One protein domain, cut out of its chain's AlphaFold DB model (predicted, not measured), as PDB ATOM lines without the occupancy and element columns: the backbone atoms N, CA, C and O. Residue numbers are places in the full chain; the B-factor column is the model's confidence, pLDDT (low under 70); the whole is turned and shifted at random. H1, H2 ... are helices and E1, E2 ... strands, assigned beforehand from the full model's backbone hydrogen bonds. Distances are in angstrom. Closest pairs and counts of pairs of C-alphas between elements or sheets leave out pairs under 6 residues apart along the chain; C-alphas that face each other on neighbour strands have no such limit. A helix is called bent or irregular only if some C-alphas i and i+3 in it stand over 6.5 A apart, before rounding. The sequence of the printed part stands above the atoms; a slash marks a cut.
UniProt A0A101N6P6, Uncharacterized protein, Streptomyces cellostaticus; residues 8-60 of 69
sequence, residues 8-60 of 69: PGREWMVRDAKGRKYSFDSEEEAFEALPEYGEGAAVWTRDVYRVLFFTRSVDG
ATOM      1  N   PRO A   8     112.110 133.974 117.515       84.88
ATOM      2  CA  PRO A   8     112.762 135.265 117.386       84.88
ATOM      3  C   PRO A   8     113.435 135.616 118.713       84.88
ATOM      4  O   PRO A   8     112.916 135.332 119.793       84.88
ATOM      5  N   GLY A   9     114.601 136.231 118.628       88.62
ATOM      6  CA  GLY A   9     115.330 136.743 119.773       88.62
ATOM      7  C   GLY A   9     116.163 137.946 119.369       88.62
ATOM      8  O   GLY A   9     116.394 138.191 118.185       88.62
ATOM      9  N   ARG A  10     116.636 138.675 120.371       92.25
ATOM     10  CA  ARG A  10     117.595 139.756 120.198       92.25
ATOM     11  C   ARG A  10     118.831 139.438 121.018       92.25
ATOM     12  O   ARG A  10     118.717 138.923 122.127       92.25
ATOM     13  N   GLU A  11     119.994 139.688 120.443       94.69
ATOM     14  CA  GLU A  11     121.277 139.504 121.116       94.69
ATOM     15  C   GLU A  11     121.967 140.847 121.275       94.69
ATOM     16  O   GLU A  11     121.866 141.714 120.401       94.69
ATOM     17  N   TRP A  12     122.680 140.993 122.384       96.56
ATOM     18  CA  TRP A  12     123.374 142.211 122.761       96.56
ATOM     19  C   TRP A  12     124.851 141.908 122.964       96.56
ATOM     20  O   TRP A  12     125.220 140.849 123.474       96.56
ATOM     21  N   MET A  13     125.711 142.820 122.525       96.75
ATOM     22  CA  MET A  13     127.133 142.746 122.819       96.75
ATOM     23  C   MET A  13     127.742 144.135 122.995       96.75
ATOM     24  O   MET A  13     127.310 145.092 122.356       96.75
ATOM     25  N   VAL A  14     128.821 144.228 123.765       97.44
ATOM     26  CA  VAL A  14     129.757 145.353 123.696       97.44
ATOM     27  C   VAL A  14     130.942 144.946 122.836       97.44
ATOM     28  O   VAL A  14     131.485 143.843 122.966       97.44
ATOM     29  N   ARG A  15     131.358 145.850 121.949       97.12
ATOM     30  CA  ARG A  15     132.631 145.760 121.243       97.12
ATOM     31  C   ARG A  15     133.539 146.879 121.712       97.12
ATOM     32  O   ARG A  15     133.172 148.043 121.583       97.12
ATOM     33  N   ASP A  16     134.712 146.532 122.221       95.25
ATOM     34  CA  ASP A  16     135.686 147.526 122.667       95.25
ATOM     35  C   ASP A  16     136.525 148.094 121.505       95.25
ATOM     36  O   ASP A  16     136.500 147.582 120.378       95.25
ATOM     37  N   ALA A  17     137.330 149.121 121.791       93.81
ATOM     38  CA  ALA A  17     138.219 149.747 120.810       93.81
ATOM     39  C   ALA A  17     139.287 148.791 120.231       93.81
ATOM     40  O   ALA A  17     139.831 149.035 119.155       93.81
ATOM     41  N   LYS A  18     139.581 147.677 120.918       93.62
ATOM     42  CA  LYS A  18     140.501 146.623 120.453       93.62
ATOM     43  C   LYS A  18     139.791 145.571 119.594       93.62
ATOM     44  O   LYS A  18     140.432 144.647 119.096       93.62
ATOM     45  N   GLY A  19     138.478 145.692 119.413       93.25
ATOM     46  CA  GLY A  19     137.645 144.768 118.659       93.25
ATOM     47  C   GLY A  19     137.235 143.502 119.416       93.25
ATOM     48  O   GLY A  19     136.654 142.614 118.783       93.25
ATOM     49  N   ARG A  20     137.501 143.408 120.725       95.88
ATOM     50  CA  ARG A  20     137.024 142.320 121.595       95.88
ATOM     51  C   ARG A  20     135.508 142.430 121.756       95.88
ATOM     52  O   ARG A  20     134.974 143.534 121.777       95.88
ATOM     53  N   LYS A  21     134.826 141.284 121.822       95.81
ATOM     54  CA  LYS A  21     133.359 141.183 121.865       95.81
ATOM     55  C   LYS A  21     132.920 140.503 123.155       95.81
ATOM     56  O   LYS A  21     133.479 139.463 123.497       95.81
ATOM     57  N   TYR A  22     131.909 141.065 123.801       95.81
ATOM     58  CA  TYR A  22     131.362 140.599 125.075       95.81
ATOM     59  C   TYR A  22     129.846 140.534 124.950       95.81
ATOM     60  O   TYR A  22     129.242 141.551 124.629       95.81
ATOM     61  N   SER A  23     129.252 139.354 125.115       95.19
ATOM     62  CA  SER A  23     127.805 139.149 124.959       95.19
ATOM     63  C   SER A  23     127.063 139.434 126.261       95.19
ATOM     64  O   SER A  23     127.580 139.113 127.326       95.19
ATOM     65  N   PHE A  24     125.846 139.958 126.143       95.50
ATOM     66  CA  PHE A  24     124.953 140.286 127.254       95.50
ATOM     67  C   PHE A  24     123.544 139.767 126.972       95.50
ATOM     68  O   PHE A  24     123.163 139.588 125.806       95.50
ATOM     69  N   ASP A  25     122.770 139.558 128.033       91.00
ATOM     70  CA  ASP A  25     121.414 139.021 127.921       91.00
ATOM     71  C   ASP A  25     120.385 140.116 127.599       91.00
ATOM     72  O   ASP A  25     119.308 139.826 127.070       91.00
ATOM     73  N   SER A  26     120.717 141.386 127.861       93.06
ATOM     74  CA  SER A  26     119.803 142.515 127.672       93.06
ATOM     75  C   SER A  26     120.486 143.802 127.200       93.06
ATOM     76  O   SER A  26     121.705 143.955 127.264       93.06
ATOM     77  N   GLU A  27     119.660 144.737 126.720       94.62
ATOM     78  CA  GLU A  27     120.072 146.100 126.367       94.62
ATOM     79  C   GLU A  27     120.674 146.834 127.564       94.62
ATOM     80  O   GLU A  27     121.756 147.409 127.468       94.62
ATOM     81  N   GLU A  28     119.955 146.798 128.686       94.31
ATOM     82  CA  GLU A  28     120.299 147.493 129.921       94.31
ATOM     83  C   GLU A  28     121.669 147.048 130.421       94.31
ATOM     84  O   GLU A  28     122.563 147.878 130.543       94.31
ATOM     85  N   GLU A  29     121.878 145.737 130.550       94.31
ATOM     86  CA  GLU A  29     123.150 145.160 130.988       94.31
ATOM     87  C   GLU A  29     124.316 145.561 130.065       94.31
ATOM     88  O   GLU A  29     125.393 145.934 130.533       94.31
ATOM     89  N   ALA A  30     124.102 145.559 128.744       95.25
ATOM     90  CA  ALA A  30     125.134 145.953 127.787       95.25
ATOM     91  C   ALA A  30     125.508 147.442 127.906       95.25
ATOM     92  O   ALA A  30     126.685 147.793 127.783       95.25
ATOM     93  N   PHE A  31     124.532 148.325 128.136       94.94
ATOM     94  CA  PHE A  31     124.786 149.755 128.328       94.94
ATOM     95  C   PHE A  31     125.346 150.081 129.713       94.94
ATOM     96  O   PHE A  31     126.174 150.986 129.816       94.94
ATOM     97  N   GLU A  32     124.928 149.370 130.756       94.50
ATOM     98  CA  GLU A  32     125.471 149.508 132.110       94.50
ATOM     99  C   GLU A  32     126.932 149.072 132.177       94.50
ATOM    100  O   GLU A  32     127.741 149.755 132.801       94.50
ATOM    101  N   ALA A  33     127.290 147.995 131.474       93.31
ATOM    102  CA  ALA A  33     128.659 147.503 131.421       93.31
ATOM    103  C   ALA A  33     129.556 148.316 130.469       93.31
ATOM    104  O   ALA A  33     130.779 148.259 130.578       93.31
ATOM    105  N   LEU A  34     128.986 149.092 129.534       93.50
ATOM    106  CA  LEU A  34     129.733 149.850 128.521       93.50
ATOM    107  C   LEU A  34     130.901 150.693 129.087       93.50
ATOM    108  O   LEU A  34     131.988 150.626 128.501       93.50
ATOM    109  N   PRO A  35     130.751 151.447 130.199       93.19
ATOM    110  CA  PRO A  35     131.835 152.252 130.769       93.19
ATOM    111  C   PRO A  35     133.049 151.427 131.219       93.19
ATOM    112  O   PRO A  35     134.166 151.942 131.222       93.19
ATOM    113  N   GLU A  36     132.864 150.148 131.555       93.62
ATOM    114  CA  GLU A  36     133.944 149.252 131.990       93.62
ATOM    115  C   GLU A  36     134.904 148.885 130.846       93.62
ATOM    116  O   GLU A  36     136.067 148.547 131.078       93.62
ATOM    117  N   TYR A  37     134.445 148.987 129.595       91.75
ATOM    118  CA  TYR A  37     135.226 148.648 128.402       91.75
ATOM    119  C   TYR A  37     136.033 149.826 127.837       91.75
ATOM    120  O   TYR A  37     136.829 149.634 126.911       91.75
ATOM    121  N   GLY A  38     135.884 151.014 128.430       88.12
ATOM    122  CA  GLY A  38     136.660 152.210 128.118       88.12
ATOM    123  C   GLY A  38     136.202 152.973 126.872       88.12
ATOM    124  O   GLY A  38     135.250 152.613 126.181       88.12
ATOM    125  N   GLU A  39     136.901 154.073 126.591       89.06
ATOM    126  CA  GLU A  39     136.601 154.962 125.468       89.06
ATOM    127  C   GLU A  39     136.708 154.232 124.115       89.06
ATOM    128  O   GLU A  39     137.624 153.439 123.878       89.06
ATOM    129  N   GLY A  40     135.748 154.485 123.223       90.31
ATOM    130  CA  GLY A  40     135.643 153.808 121.926       90.31
ATOM    131  C   GLY A  40     134.954 152.440 121.973       90.31
ATOM    132  O   GLY A  40     134.795 151.816 120.922       90.31
ATOM    133  N   ALA A  41     134.521 151.973 123.149       94.81
ATOM    134  CA  ALA A  41     133.585 150.862 123.234       94.81
ATOM    135  C   ALA A  41     132.192 151.281 122.739       94.81
ATOM    136  O   ALA A  41     131.760 152.420 122.917       94.81
ATOM    137  N   ALA A  42     131.478 150.344 122.120       96.31
ATOM    138  CA  ALA A  42     130.126 150.563 121.627       96.31
ATOM    139  C   ALA A  42     129.241 149.344 121.882       96.31
ATOM    140  O   ALA A  42     129.712 148.206 121.816       96.31
ATOM    141  N   VAL A  43     127.951 149.589 122.119       96.19
ATOM    142  CA  VAL A  43     126.927 148.543 122.189       96.19
ATOM    143  C   VAL A  43     126.467 148.195 120.777       96.19
ATOM    144  O   VAL A  43     126.295 149.059 119.914       96.19
ATOM    145  N   TRP A  44     126.283 146.905 120.540       96.75
ATOM    146  CA  TRP A  44     125.791 146.344 119.295       96.75
ATOM    147  C   TRP A  44     124.643 145.395 119.598       96.75
ATOM    148  O   TRP A  44     124.670 144.655 120.581       96.75
ATOM    149  N   THR A  45     123.667 145.369 118.705       96.25
ATOM    150  CA  THR A  45     122.546 144.440 118.769       96.25
ATOM    151  C   THR A  45     122.364 143.726 117.440       96.25
ATOM    152  O   THR A  45     122.804 144.205 116.393       96.25
ATOM    153  N   ARG A  46     121.738 142.555 117.473       94.81
ATOM    154  CA  ARG A  46     121.251 141.883 116.272       94.81
ATOM    155  C   ARG A  46     119.963 141.145 116.565       94.81
ATOM    156  O   ARG A  46     119.837 140.485 117.598       94.81
ATOM    157  N   ASP A  47     119.046 141.190 115.612       92.94
ATOM    158  CA  ASP A  47     117.889 140.310 115.623       92.94
ATOM    159  C   ASP A  47     118.297 138.931 115.084       92.94
ATOM    160  O   ASP A  47     119.039 138.798 114.095       92.94
ATOM    161  N   VAL A  48     117.849 137.891 115.784       90.94
ATOM    162  CA  VAL A  48     118.153 136.496 115.479       90.94
ATOM    163  C   VAL A  48     116.893 135.650 115.413       90.94
ATOM    164  O   VAL A  48     115.928 135.855 116.142       90.94
ATOM    165  N   TYR A  49     116.944 134.627 114.571       87.94
ATOM    166  CA  TYR A  49     115.979 133.540 114.542       87.94
ATOM    167  C   TYR A  49     116.696 132.254 114.926       87.94
ATOM    168  O   TYR A  49     117.655 131.837 114.263       87.94
ATOM    169  N   ARG A  50     116.236 131.633 116.009       84.81
ATOM    170  CA  ARG A  50     116.773 130.368 116.509       84.81
ATOM    171  C   ARG A  50     115.919 129.230 115.986       84.81
ATOM    172  O   ARG A  50     114.732 129.145 116.292       84.81
ATOM    173  N   VAL A  51     116.523 128.355 115.195       79.50
ATOM    174  CA  VAL A  51     115.877 127.162 114.649       79.50
ATOM    175  C   VAL A  51     116.715 125.978 115.098       79.50
ATOM    176  O   VAL A  51     117.858 125.899 114.682       79.50
ATOM    177  N   LEU A  52     116.170 125.096 115.940       77.94
ATOM    178  CA  LEU A  52     116.791 123.889 116.527       77.94
ATOM    179  C   LEU A  52     118.328 123.904 116.722       77.94
ATOM    180  O   LEU A  52     118.785 123.990 117.854       77.94
ATOM    181  N   PHE A  53     119.119 123.799 115.648       79.06
ATOM    182  CA  PHE A  53     120.583 123.679 115.666       79.06
ATOM    183  C   PHE A  53     121.352 124.900 115.131       79.06
ATOM    184  O   PHE A  53     122.580 124.872 115.098       79.06
ATOM    185  N   PHE A  54     120.677 125.958 114.675       78.56
ATOM    186  CA  PHE A  54     121.317 127.141 114.099       78.56
ATOM    187  C   PHE A  54     120.639 128.451 114.512       78.56
ATOM    188  O   PHE A  54     119.413 128.578 114.549       78.56
ATOM    189  N   THR A  55     121.477 129.456 114.761       82.56
ATOM    190  CA  THR A  55     121.070 130.849 114.958       82.56
ATOM    191  C   THR A  55     121.379 131.621 113.685       82.56
ATOM    192  O   THR A  55     122.534 131.674 113.257       82.56
ATOM    193  N   ARG A  56     120.360 132.228 113.074       82.94
ATOM    194  CA  ARG A  56     120.519 133.072 111.883       82.94
ATOM    195  C   ARG A  56     120.199 134.521 112.223       82.94
ATOM    196  O   ARG A  56     119.222 134.780 112.910       82.94
ATOM    197  N   SER A  57     120.993 135.447 111.700       84.75
ATOM    198  CA  SER A  57     120.702 136.884 111.699       84.75
ATOM    199  C   SER A  57     120.704 137.366 110.252       84.75
ATOM    200  O   SER A  57     121.568 136.940 109.483       84.75
ATOM    201  N   VAL A  58     119.715 138.173 109.867       77.69
ATOM    202  CA  VAL A  58     119.589 138.690 108.493       77.69
ATOM    203  C   VAL A  58     120.488 139.909 108.310       77.69
ATOM    204  O   VAL A  58     121.305 139.926 107.394       77.69
ATOM    205  N   ASP A  59     120.406 140.860 109.236       86.00
ATOM    206  CA  ASP A  59     121.105 142.147 109.144       86.00
ATOM    207  C   ASP A  59     122.459 142.159 109.876       86.00
ATOM    208  O   ASP A  59     123.202 143.138 109.826       86.00
ATOM    209  N   GLY A  60     122.817 141.061 110.549       91.12
ATOM    210  CA  GLY A  60     124.049 140.975 111.329       91.12
ATOM    211  C   GLY A  60     124.053 141.937 112.521       91.12
ATOM    212  O   GLY A  60     123.008 142.318 113.032       91.12
TER     213      GLY A  60
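What this domain is: This is residues 8 to 60 of the 69 residues of an uncharacterized protein of Streptomyces cellostaticus (UniProt A0A101N6P6). A long, strongly twisted sheet of four antiparallel strands, curled like part of a barrel, has one helix, H1, over one face, along E1. The far part of E3 runs past E1 to a small hairpin with E4, away from the helix. The printed part has 53 residues, with E1, E2, H1, E3 and E4 along the chain and the sheet order E2, E1, E3, E4; the class is mixed, helices and strands. It is only just loose, close to compact, with a radius of gyration of the C-alphas of 12.0 A, and elongated, spanning 37 by 20 by 17 A.

Where its parts are: E3, residues 42 to 51, is 28.3 A long. E1, residues 8 to 15, begins at C-alpha 8 (112.762, 135.265, 117.386) and is 22.8 A long. E2 holds residues 21 to 24, 10.0 A, and E4 residues 54 to 56, 6.4 A, ending at C-alpha 56 (120.519, 133.072, 111.883). H1, residues 27 to 37, is 15.5 A long and irregular: C-alphas 32 and 35 are 7.1 A apart.

How they stand to each other: E1 and E3 are antiparallel at 151 degrees, with N 9 and O 48 within hydrogen-bond range at 2.8 A. E1 and E2 form a hairpin, N 22 to O 14 being 2.9 A. E3 and E4 form another, N 49 to O 56 being 2.8 A. The pairing is staggered: E3 pairs with E1 over residues 42 to 49 and with E4 over 49 to 51. E4 is apart from E1 and E2. H1 is on the sheet at a height of 7.7 A, over E1 and along the strands, at 8 degrees to E1 on the local plane; the closest C-alphas of H1 and E1, Ala 30 and Val 14, are 6.2 A apart. E2, H1 and E3 make a split strand-helix-strand unit, two strands running the same way with E1 between them, its crossover right-handed. In H1, 4 of 7 O i to N i+4 pairs are within hydrogen-bond range.

The domain as a whole: The C-alphas farthest apart, of Glu 39 and Leu 52, are 37.9 A apart. The printed part has no cut, and its four links are tight. Mean pLDDT of the printed part is 91.3, and no printed residue is under 70.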